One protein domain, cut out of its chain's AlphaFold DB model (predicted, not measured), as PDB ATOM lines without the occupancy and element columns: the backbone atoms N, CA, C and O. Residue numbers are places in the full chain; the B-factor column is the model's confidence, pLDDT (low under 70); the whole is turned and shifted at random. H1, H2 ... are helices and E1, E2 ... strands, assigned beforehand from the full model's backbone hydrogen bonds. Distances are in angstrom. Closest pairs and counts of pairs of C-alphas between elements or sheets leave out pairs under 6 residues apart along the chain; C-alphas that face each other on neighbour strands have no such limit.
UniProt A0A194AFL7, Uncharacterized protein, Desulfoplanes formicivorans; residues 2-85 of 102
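What this domain is: This is residues 2 to 85 of the 102 residues of an uncharacterized protein of Desulfoplanes formicivorans (UniProt A0A194AFL7). A long helix, H1, and a shorter one, H2, run side by side in opposite directions, and a two-stranded hairpin, E1 and E2, makes one end of the rod. The 84 printed residues hold H1, E1, E2 and H2 in chain order, mostly helix, with an antiparallel sheet E1 - E2. The whole is only just loose, close to extended, with a radius of gyration of the C-alphas of 17.3 A, spanning 59 by 28 by 18 A.

How they stand to each other: H1, residues 2 to 37, has a kink of 28 degrees near residue 22. It touches H2, residues 64 to 83, at a shallow tilt of 30 degrees, opposite ways; the closest C-alphas, of His 12 and Ala 81, are 4.7 A apart. E1, residues 45 to 49, and E2, residues 55 to 59, form an antiparallel hairpin at 150 degrees, with N 46 and O 58 within hydrogen-bond range at 2.9 A. H1 and E2 are apart, as are E1 and H2. Every O i to N i+4 pair is within hydrogen-bond range in H2, and 30 of 32 in H1.

Where its parts are: H1 is 51.1 A long from C-alpha 2 at (6.393, 43.795, 12.014), E1 13.2 A, E2 13.1 A, and H2 28.0 A, ending at C-alpha 83 at (-7.462, 36.694, 14.315).

The domain as a whole: The C-alphas farthest apart, of His 2 and Pro 51, are 59.2 A apart. The printed part has no cut, no link is long, and no printed residue is under 70 in pLDDT.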
ATOM      1  N   HIS A   2       6.923  44.033  10.656       71.38
ATOM      2  CA  HIS A   2       6.393  43.795  12.014       71.38
ATOM      3  C   HIS A   2       5.639  44.977  12.650       71.38
ATOM      4  O   HIS A   2       4.570  44.780  13.221       71.38
ATOM      5  N   THR A   3       6.124  46.211  12.489       84.12
ATOM      6  CA  THR A   3       5.498  47.405  13.087       84.12
ATOM      7  C   THR A   3       4.092  47.685  12.546       84.12
ATOM      8  O   THR A   3       3.214  48.097  13.297       84.12
ATOM      9  N   LYS A   4       3.850  47.428  11.250       85.81
ATOM     10  CA  LYS A   4       2.527  47.631  10.630       85.81
ATOM     11  C   LYS A   4       1.503  46.629  11.170       85.81
ATOM     12  O   LYS A   4       0.393  47.023  11.506       85.81
ATOM     13  N   ARG A   5       1.913  45.367  11.319       89.25
ATOM     14  CA  ARG A   5       1.082  44.291  11.872       89.25
ATOM     15  C   ARG A   5       0.734  44.538  13.339       89.25
ATOM     16  O   ARG A   5      -0.429  44.443  13.703       89.25
ATOM     17  N   LEU A   6       1.708  44.943  14.158       89.94
ATOM     18  CA  LEU A   6       1.471  45.268  15.570       89.94
ATOM     19  C   LEU A   6       0.514  46.459  15.728       89.94
ATOM     20  O   LEU A   6      -0.426  46.399  16.518       89.94
ATOM     21  N   LYS A   7       0.707  47.521  14.934       90.00
ATOM     22  CA  LYS A   7      -0.203  48.675  14.915       90.00
ATOM     23  C   LYS A   7      -1.629  48.255  14.543       90.00
ATOM     24  O   LYS A   7      -2.585  48.727  15.150       90.00
ATOM     25  N   ASN A   8      -1.765  47.365  13.564       90.69
ATOM     26  CA  ASN A   8      -3.062  46.867  13.128       90.69
ATOM     27  C   ASN A   8      -3.727  45.963  14.178       90.69
ATOM     28  O   ASN A   8      -4.911  46.122  14.458       90.69
ATOM     29  N   MET A   9      -2.963  45.089  14.838       92.94
ATOM     30  CA  MET A   9      -3.440  44.317  15.989       92.94
ATOM     31  C   MET A   9      -3.960  45.226  17.096       92.94
ATOM     32  O   MET A   9      -5.054  45.006  17.597       92.94
ATOM     33  N   PHE A  10      -3.211  46.271  17.451       94.25
ATOM     34  CA  PHE A  10      -3.640  47.211  18.482       94.25
ATOM     35  C   PHE A  10      -4.923  47.952  18.081       94.25
ATOM     36  O   PHE A  10      -5.825  48.102  18.899       94.25
ATOM     37  N   ARG A  11      -5.053  48.342  16.805       92.81
ATOM     38  CA  ARG A  11      -6.296  48.910  16.258       92.81
ATOM     39  C   ARG A  11      -7.480  47.961  16.468       92.81
ATOM     40  O   ARG A  11      -8.490  48.379  17.029       92.81
ATOM     41  N   HIS A  12      -7.342  46.698  16.055       94.00
ATOM     42  CA  HIS A  12      -8.392  45.684  16.209       94.00
ATOM     43  C   HIS A  12      -8.694  45.357  17.668       94.00
ATOM     44  O   HIS A  12      -9.852  45.140  18.010       94.00
ATOM     45  N   PHE A  13      -7.684  45.394  18.534       96.25
ATOM     46  CA  PHE A  13      -7.861  45.212  19.967       96.25
ATOM     47  C   PHE A  13      -8.697  46.332  20.581       96.25
ATOM     48  O   PHE A  13      -9.674  46.034  21.246       96.25
ATOM     49  N   ILE A  14      -8.369  47.604  20.336       95.00
ATOM     50  CA  ILE A  14      -9.092  48.731  20.947       95.00
ATOM     51  C   ILE A  14     -10.542  48.804  20.458       95.00
ATOM     52  O   ILE A  14     -11.459  48.963  21.263       95.00
ATOM     53  N   VAL A  15     -10.766  48.643  19.150       92.88
ATOM     54  CA  VAL A  15     -12.125  48.644  18.584       92.88
ATOM     55  C   VAL A  15     -12.914  47.428  19.075       92.88
ATOM     56  O   VAL A  15     -14.050  47.571  19.530       92.88
ATOM     57  N   GLY A  16     -12.298  46.244  19.043       93.56
ATOM     58  CA  GLY A  16     -12.897  45.010  19.545       93.56
ATOM     59  C   GLY A  16     -13.211  45.080  21.036       93.56
ATOM     60  O   GLY A  16     -14.285  44.656  21.447       93.56
ATOM     61  N   LEU A  17     -12.331  45.678  21.842       96.62
ATOM     62  CA  LEU A  17     -12.535  45.866  23.274       96.62
ATOM     63  C   LEU A  17     -13.758  46.737  23.537       96.62
ATOM     64  O   LEU A  17     -14.592  46.346  24.343       96.62
ATOM     65  N   GLY A  18     -13.914  47.861  22.833       94.50
ATOM     66  CA  GLY A  18     -15.100  48.712  22.964       94.50
ATOM     67  C   GLY A  18     -16.397  47.978  22.609       94.50
ATOM     68  O   GLY A  18     -17.351  47.996  23.387       94.50
ATOM     69  N   ALA A  19     -16.416  47.271  21.475       93.94
ATOM     70  CA  ALA A  19     -17.588  46.515  21.031       93.94
ATOM     71  C   ALA A  19     -17.946  45.367  21.994       93.94
ATOM     72  O   ALA A  19     -19.103  45.218  22.388       93.94
ATOM     73  N   MET A  20     -16.952  44.582  22.417       95.44
ATOM     74  CA  MET A  20     -17.151  43.486  23.366       95.44
ATOM     75  C   MET A  20     -17.567  44.010  24.737       95.44
ATOM     76  O   MET A  20     -18.449  43.430  25.360       95.44
ATOM     77  N   THR A  21     -16.994  45.124  25.194       95.62
ATOM     78  CA  THR A  21     -17.403  45.798  26.435       95.62
ATOM     79  C   THR A  21     -18.886  46.142  26.363       95.62
ATOM     80  O   THR A  21     -19.647  45.689  27.206       95.62
ATOM     81  N   TYR A  22     -19.334  46.832  25.314       93.62
ATOM     82  CA  TYR A  22     -20.748  47.182  25.158       93.62
ATOM     83  C   TYR A  22     -21.687  45.962  25.234       93.62
ATOM     84  O   TYR A  22     -22.676  45.983  25.965       93.62
ATOM     85  N   LEU A  23     -21.351  44.873  24.533       93.56
ATOM     86  CA  LEU A  23     -22.153  43.645  24.545       93.56
ATOM     87  C   LEU A  23     -22.148  42.952  25.916       93.56
ATOM     88  O   LEU A  23     -23.196  42.567  26.429       93.56
ATOM     89  N   THR A  24     -20.971  42.798  26.523       94.38
ATOM     90  CA  THR A  24     -20.803  42.100  27.809       94.38
ATOM     91  C   THR A  24     -21.392  42.872  28.990       94.38
ATOM     92  O   THR A  24     -21.929  42.250  29.909       94.38
ATOM     93  N   TRP A  25     -21.383  44.206  28.955       93.12
ATOM     94  CA  TRP A  25     -22.042  45.033  29.969       93.12
ATOM     95  C   TRP A  25     -23.550  44.799  30.020       93.12
ATOM     96  O   TRP A  25     -24.101  44.738  31.115       93.12
ATOM     97  N   GLY A  26     -24.208  44.587  28.875       95.06
ATOM     98  CA  GLY A  26     -25.635  44.247  28.844       95.06
ATOM     99  C   GLY A  26     -25.951  42.990  29.663       95.06
ATOM    100  O   GLY A  26     -26.837  43.006  30.517       95.06
ATOM    101  N   PHE A  27     -25.170  41.924  29.478       94.75
ATOM    102  CA  PHE A  27     -25.320  40.689  30.256       94.75
ATOM    103  C   PHE A  27     -24.934  40.860  31.727       94.75
ATOM    104  O   PHE A  27     -25.582  40.296  32.604       94.75
ATOM    105  N   THR A  28     -23.906  41.660  32.010       96.06
ATOM    106  CA  THR A  28     -23.419  41.905  33.376       96.06
ATOM    107  C   THR A  28     -24.441  42.693  34.201       96.06
ATOM    108  O   THR A  28     -24.696  42.359  35.356       96.06
ATOM    109  N   LEU A  29     -25.100  43.686  33.598       95.50
ATOM    110  CA  LEU A  29     -26.192  44.430  34.231       95.50
ATOM    111  C   LEU A  29     -27.464  43.588  34.375       95.50
ATOM    112  O   LEU A  29     -28.163  43.706  35.378       95.50
ATOM    113  N   LEU A  30     -27.752  42.705  33.415       96.31
ATOM    114  CA  LEU A  30     -28.847  41.746  33.557       96.31
ATOM    115  C   LEU A  30     -28.591  40.777  34.720       96.31
ATOM    116  O   LEU A  30     -29.499  40.532  35.512       96.31
ATOM    117  N   TYR A  31     -27.363  40.266  34.856       95.94
ATOM    118  CA  TYR A  31     -26.964  39.446  36.002       95.94
ATOM    119  C   TYR A  31     -27.157  40.202  37.315       95.94
ATOM    120  O   TYR A  31     -27.757  39.662  38.235       95.94
ATOM    121  N   GLN A  32     -26.709  41.458  37.385       96.38
ATOM    122  CA  GLN A  32     -26.915  42.316  38.551       96.38
ATOM    123  C   GLN A  32     -28.403  42.451  38.901       96.38
ATOM    124  O   GLN A  32     -28.776  42.276  40.057       96.38
ATOM    125  N   TYR A  33     -29.259  42.733  37.916       95.75
ATOM    126  CA  TYR A  33     -30.700  42.858  38.132       95.75
ATOM    127  C   TYR A  33     -31.308  41.565  38.684       95.75
ATOM    128  O   TYR A  33     -31.977  41.580  39.716       95.75
ATOM    129  N   LEU A  34     -31.042  40.434  38.027       97.25
ATOM    130  CA  LEU A  34     -31.544  39.134  38.469       97.25
ATOM    131  C   LEU A  34     -30.978  38.745  39.835       97.25
ATOM    132  O   LEU A  34     -31.705  38.188  40.653       97.25
ATOM    133  N   GLY A  35     -29.714  39.069  40.094       96.06
ATOM    134  CA  GLY A  35     -29.043  38.766  41.345       96.06
ATOM    135  C   GLY A  35     -29.609  39.537  42.528       96.06
ATOM    136  O   GLY A  35     -29.759  38.949  43.587       96.06
ATOM    137  N   VAL A  36     -30.018  40.796  42.343       95.06
ATOM    138  CA  VAL A  36     -30.740  41.555  43.380       95.06
ATOM    139  C   VAL A  36     -32.123  40.958  43.648       95.06
ATOM    140  O   VAL A  36     -32.547  40.888  44.793       95.06
ATOM    141  N   VAL A  37     -32.836  40.517  42.608       96.38
ATOM    142  CA  VAL A  37     -34.190  39.947  42.758       96.38
ATOM    143  C   VAL A  37     -34.173  38.565  43.424       96.38
ATOM    144  O   VAL A  37     -35.148  38.189  44.068       96.38
ATOM    145  N   ASN A  38     -33.093  37.799  43.252       96.12
ATOM    146  CA  ASN A  38     -32.996  36.399  43.677       96.12
ATOM    147  C   ASN A  38     -31.890  36.142  44.718       96.12
ATOM    148  O   ASN A  38     -31.523  34.985  44.921       96.12
ATOM    149  N   ASP A  39     -31.326  37.190  45.325       93.50
ATOM    150  CA  ASP A  39     -30.229  37.119  46.301       93.50
ATOM    151  C   ASP A  39     -29.016  36.283  45.833       93.50
ATOM    152  O   ASP A  39     -28.477  35.441  46.557       93.50
ATOM    153  N   TRP A  40     -28.573  36.482  44.586       94.19
ATOM    154  CA  TRP A  40     -27.395  35.784  44.057       94.19
ATOM    155  C   TRP A  40     -26.083  36.351  44.622       94.19
ATOM    156  O   TRP A  40     -25.986  37.544  44.911       94.19
ATOM    157  N   PRO A  41     -25.026  35.527  44.749       93.38
ATOM    158  CA  PRO A  41     -23.717  36.011  45.175       93.38
ATOM    159  C   PRO A  41     -23.063  36.889  44.097       93.38
ATOM    160  O   PRO A  41     -23.325  36.732  42.912       93.38
ATOM    161  N   GLY A  42     -22.143  37.775  44.487       91.94
ATOM    162  CA  GLY A  42     -21.330  38.540  43.528       91.94
ATOM    163  C   GLY A  42     -22.052  39.706  42.840       91.94
ATOM    164  O   GLY A  42     -21.503  40.297  41.909       91.94
ATOM    165  N   VAL A  43     -23.249  40.060  43.310       95.25
ATOM    166  CA  VAL A  43     -23.897  41.351  43.041       95.25
ATOM    167  C   VAL A  43     -22.927  42.472  43.428       95.25
ATOM    168  O   VAL A  43     -22.334  42.440  44.503       95.25
ATOM    169  N   PHE A  44     -22.721  43.426  42.526       95.50
ATOM    170  CA  PHE A  44     -21.625  44.395  42.601       95.50
ATOM    171  C   PHE A  44     -22.089  45.849  42.653       95.50
ATOM    172  O   PHE A  44     -21.277  46.728  42.908       95.50
ATOM    173  N   LEU A  45     -23.369  46.120  42.398       95.38
ATOM    174  CA  LEU A  45     -23.977  47.430  42.621       95.38
ATOM    175  C   LEU A  45     -24.855  47.377  43.868       95.38
ATOM    176  O   LEU A  45     -25.738  46.522  43.971       95.38
ATOM    177  N   THR A  46     -24.644  48.315  44.785       91.56
ATOM    178  CA  THR A  46     -25.481  48.491  45.976       91.56
ATOM    179  C   THR A  46     -25.915  49.945  46.108       91.56
ATOM    180  O   THR A  46     -25.219  50.855  45.664       91.56
ATOM    181  N   VAL A  47     -27.102  50.173  46.671       91.50
ATOM    182  CA  VAL A  47     -27.589  51.527  46.961       91.50
ATOM    183  C   VAL A  47     -27.227  51.851  48.403       91.50
ATOM    184  O   VAL A  47     -27.685  51.173  49.323       91.50
ATOM    185  N   VAL A  48     -26.429  52.894  48.600       90.44
ATOM    186  CA  VAL A  48     -26.057  53.396  49.924       90.44
ATOM    187  C   VAL A  48     -26.890  54.634  50.217       90.44
ATOM    188  O   VAL A  48     -27.034  55.501  49.357       90.44
ATOM    189  N   HIS A  49     -27.446  54.696  51.425       91.75
ATOM    190  CA  HIS A  49     -28.208  55.842  51.912       91.75
ATOM    191  C   HIS A  49     -27.435  56.513  53.043       91.75
ATOM    192  O   HIS A  49     -27.016  55.849  53.995       91.75
ATOM    193  N   GLU A  50     -27.261  57.825  52.950       89.56
ATOM    194  CA  GLU A  50     -26.678  58.628  54.013       89.56
ATOM    195  C   GLU A  50     -27.718  59.035  55.069       89.56
ATOM    196  O   GLU A  50     -28.914  59.133  54.778       89.56
ATOM    197  N   PRO A  51     -27.274  59.382  56.294       86.25
ATOM    198  CA  PRO A  51     -28.143  59.976  57.312       86.25
ATOM    199  C   PRO A  51     -28.801  61.302  56.888       86.25
ATOM    200  O   PRO A  51     -29.819  61.684  57.461       86.25
ATOM    201  N   SER A  52     -28.222  62.007  55.911       90.12
ATOM    202  CA  SER A  52     -28.747  63.240  55.302       90.12
ATOM    203  C   SER A  52     -29.988  63.007  54.429       90.12
ATOM    204  O   SER A  52     -30.697  63.964  54.119       90.12
ATOM    205  N   GLY A  53     -30.268  61.753  54.051       89.19
ATOM    206  CA  GLY A  53     -31.292  61.389  53.070       89.19
ATOM    207  C   GLY A  53     -30.774  61.302  51.630       89.19
ATOM    208  O   GLY A  53     -31.549  60.946  50.741       89.19
ATOM    209  N   ASP A  54     -29.490  61.582  51.397       92.44
ATOM    210  CA  ASP A  54     -28.854  61.396  50.093       92.44
ATOM    211  C   ASP A  54     -28.618  59.908  49.798       92.44
ATOM    212  O   ASP A  54     -28.457  59.085  50.703       92.44
ATOM    213  N   TRP A  55     -28.602  59.551  48.512       92.62
ATOM    214  CA  TRP A  55     -28.271  58.200  48.068       92.62
ATOM    215  C   TRP A  55     -27.284  58.220  46.908       92.62
ATOM    216  O   TRP A  55     -27.305  59.112  46.056       92.62
ATOM    217  N   TRP A  56     -26.448  57.190  46.845       93.56
ATOM    218  CA  TRP A  56     -25.612  56.910  45.684       93.56
ATOM    219  C   TRP A  56     -25.496  55.410  45.440       93.56
ATOM    220  O   TRP A  56     -25.815  54.578  46.292       93.56
ATOM    221  N   LEU A  57     -25.036  55.071  44.239       92.50
ATOM    222  CA  LEU A  57     -24.654  53.710  43.899       92.50
ATOM    223  C   LEU A  57     -23.200  53.494  44.290       92.50
ATOM    224  O   LEU A  57     -22.316  54.209  43.816       92.50
ATOM    225  N   ASP A  58     -22.971  52.501  45.133       94.31
ATOM    226  CA  ASP A  58     -21.643  51.988  45.411       94.31
ATOM    227  C   ASP A  58     -21.364  50.768  44.530       94.31
ATOM    228  O   ASP A  58     -22.246  49.933  44.287       94.31
ATOM    229  N   VAL A  59     -20.138  50.699  44.017       95.06
ATOM    230  CA  VAL A  59     -19.680  49.630  43.128       95.06
ATOM    231  C   VAL A  59     -18.594  48.844  43.840       95.06
ATOM    232  O   VAL A  59     -17.495  49.356  44.057       95.06
ATOM    233  N   ASP A  60     -18.853  47.568  44.112       95.19
ATOM    234  CA  ASP A  60     -17.816  46.644  44.555       95.19
ATOM    235  C   ASP A  60     -16.962  46.197  43.363       95.19
ATOM    236  O   ASP A  60     -17.226  45.190  42.701       95.19
ATOM    237  N   TRP A  61     -15.887  46.945  43.115       94.12
ATOM    238  CA  TRP A  61     -14.894  46.656  42.077       94.12
ATOM    239  C   TRP A  61     -14.156  45.327  42.268       94.12
ATOM    240  O   TRP A  61     -13.487  44.868  41.340       94.12
ATOM    241  N   THR A  62     -14.255  44.709  43.447       94.50
ATOM    242  CA  THR A  62     -13.639  43.410  43.737       94.50
ATOM    243  C   THR A  62     -14.559  42.232  43.435       94.50
ATOM    244  O   THR A  62     -14.106  41.085  43.493       94.50
ATOM    245  N   SER A  63     -15.815  42.491  43.045       95.62
ATOM    246  CA  SER A  63     -16.770  41.439  42.713       95.62
ATOM    247  C   SER A  63     -16.199  40.474  41.662       95.62
ATOM    248  O   SER A  63     -15.747  40.906  40.591       95.62
ATOM    249  N   PRO A  64     -16.280  39.149  41.902       94.56
ATOM    250  CA  PRO A  64     -15.789  38.150  40.960       94.56
ATOM    251  C   PRO A  64     -16.512  38.220  39.609       94.56
ATOM    252  O   PRO A  64     -15.933  37.841  38.593       94.56
ATOM    253  N   VAL A  65     -17.746  38.733  39.576       95.19
ATOM    254  CA  VAL A  65     -18.517  38.916  38.341       95.19
ATOM    255  C   VAL A  65     -17.938  40.061  37.517       95.19
ATOM    256  O   VAL A  65     -17.690  39.874  36.330       95.19
ATOM    257  N   LEU A  66     -17.647  41.214  38.132       95.19
ATOM    258  CA  LEU A  66     -17.010  42.335  37.429       95.19
ATOM    259  C   LEU A  66     -15.618  41.967  36.922       95.19
ATOM    260  O   LEU A  66     -15.301  42.211  35.755       95.19
ATOM    261  N   VAL A  67     -14.805  41.338  37.773       96.06
ATOM    262  CA  VAL A  67     -13.461  40.879  37.397       96.06
ATOM    263  C   VAL A  67     -13.547  39.841  36.278       96.06
ATOM    264  O   VAL A  67     -12.829  39.946  35.282       96.06
ATOM    265  N   GLY A  68     -14.455  38.870  36.398       95.94
ATOM    266  CA  GLY A  68     -14.694  37.842  35.389       95.94
ATOM    267  C   GLY A  68     -15.117  38.434  34.047       95.94
ATOM    268  O   GLY A  68     -14.513  38.114  33.023       95.94
ATOM    269  N   THR A  69     -16.084  39.355  34.046       96.12
ATOM    270  CA  THR A  69     -16.500  40.089  32.845       96.12
ATOM    271  C   THR A  69     -15.318  40.829  32.230       96.12
ATOM    272  O   THR A  69     -15.051  40.665  31.042       96.12
ATOM    273  N   PHE A  70     -14.563  41.599  33.017       96.19
ATOM    274  CA  PHE A  70     -13.425  42.366  32.513       96.19
ATOM    275  C   PHE A  70     -12.365  41.475  31.848       96.19
ATOM    276  O   PHE A  70     -11.909  41.769  30.736       96.19
ATOM    277  N   VAL A  71     -12.002  40.364  32.494       97.38
ATOM    278  CA  VAL A  71     -11.022  39.403  31.972       97.38
ATOM    279  C   VAL A  71     -11.541  38.748  30.693       97.38
ATOM    280  O   VAL A  71     -10.843  38.762  29.679       97.38
ATOM    281  N   CYS A  72     -12.770  38.229  30.698       96.62
ATOM    282  CA  CYS A  72     -13.376  37.581  29.534       96.62
ATOM    283  C   CYS A  72     -13.485  38.531  28.337       96.62
ATOM    284  O   CYS A  72     -13.113  38.164  27.224       96.62
ATOM    285  N   THR A  73     -13.925  39.768  28.562       97.38
ATOM    286  CA  THR A  73     -14.041  40.797  27.523       97.38
ATOM    287  C   THR A  73     -12.679  41.163  26.941       97.38
ATOM    288  O   THR A  73     -12.523  41.232  25.720       97.38
ATOM    289  N   THR A  74     -11.670  41.336  27.796       97.50
ATOM    290  CA  THR A  74     -10.299  41.639  27.366       97.50
ATOM    291  C   THR A  74      -9.701  40.487  26.560       97.50
ATOM    292  O   THR A  74      -9.112  40.713  25.502       97.50
ATOM    293  N   LEU A  75      -9.890  39.242  27.009       97.81
ATOM    294  CA  LEU A  75      -9.428  38.054  26.292       97.81
ATOM    295  C   LEU A  75     -10.139  37.892  24.945       97.81
ATOM    296  O   LEU A  75      -9.474  37.657  23.939       97.81
ATOM    297  N   ALA A  76     -11.459  38.072  24.892       96.50
ATOM    298  CA  ALA A  76     -12.221  38.011  23.648       96.50
ATOM    299  C   ALA A  76     -11.744  39.070  22.639       96.50
ATOM    300  O   ALA A  76     -11.533  38.760  21.463       96.50
ATOM    301  N   ALA A  77     -11.496  40.300  23.098       97.19
ATOM    302  CA  ALA A  77     -10.938  41.366  22.270       97.19
ATOM    303  C   ALA A  77      -9.516  41.046  21.779       97.19
ATOM    304  O   ALA A  77      -9.187  41.312  20.620       97.19
ATOM    305  N   LEU A  78      -8.675  40.438  22.622       97.25
ATOM    306  CA  LEU A  78      -7.329  40.006  22.240       97.25
ATOM    307  C   LEU A  78      -7.372  38.898  21.183       97.25
ATOM    308  O   LEU A  78      -6.662  38.980  20.181       97.25
ATOM    309  N   VAL A  79      -8.227  37.889  21.372       96.75
ATOM    310  CA  VAL A  79      -8.446  36.820  20.388       96.75
ATOM    311  C   VAL A  79      -8.899  37.422  19.060       96.75
ATOM    312  O   VAL A  79      -8.304  37.125  18.025       96.75
ATOM    313  N   TYR A  80      -9.877  38.330  19.086       95.25
ATOM    314  CA  TYR A  80     -10.334  39.040  17.893       95.25
ATOM    315  C   TYR A  80      -9.186  39.780  17.188       95.25
ATOM    316  O   TYR A  80      -8.984  39.613  15.983       95.25
ATOM    317  N   ALA A  81      -8.375  40.531  17.936       95.06
ATOM    318  CA  ALA A  81      -7.229  41.260  17.403       95.06
ATOM    319  C   ALA A  81      -6.172  40.348  16.767       95.06
ATOM    320  O   ALA A  81      -5.602  40.683  15.729       95.06
ATOM    321  N   VAL A  82      -5.910  39.186  17.370       95.00
ATOM    322  CA  VAL A  82      -4.968  38.188  16.847       95.00
ATOM    323  C   VAL A  82      -5.506  37.528  15.580       95.00
ATOM    324  O   VAL A  82      -4.724  37.275  14.661       95.00
ATOM    325  N   VAL A  83      -6.810  37.259  15.507       94.44
ATOM    326  CA  VAL A  83      -7.462  36.694  14.315       94.44
ATOM    327  C   VAL A  83      -7.451  37.702  13.162       94.44
ATOM    328  O   VAL A  83      -7.138  37.337  12.034       94.44
ATOM    329  N   ARG A  84      -7.713  38.985  13.443       92.44
ATOM    330  CA  ARG A  84      -7.798  40.068  12.444       92.44
ATOM    331  C   ARG A  84      -6.495  40.842  12.223       92.44
ATOM    332  O   ARG A  84      -6.471  41.842  11.516       92.44
ATOM    333  N   ARG A  85      -5.376  40.385  12.783       91.12
ATOM    334  CA  ARG A  85      -4.072  41.078  12.743       91.12
ATOM    335  C   ARG A  85      -3.570  41.446  11.340       91.12
ATOM    336  O   ARG A  85      -2.829  42.418  11.201       91.12
TER     337      ARG A  85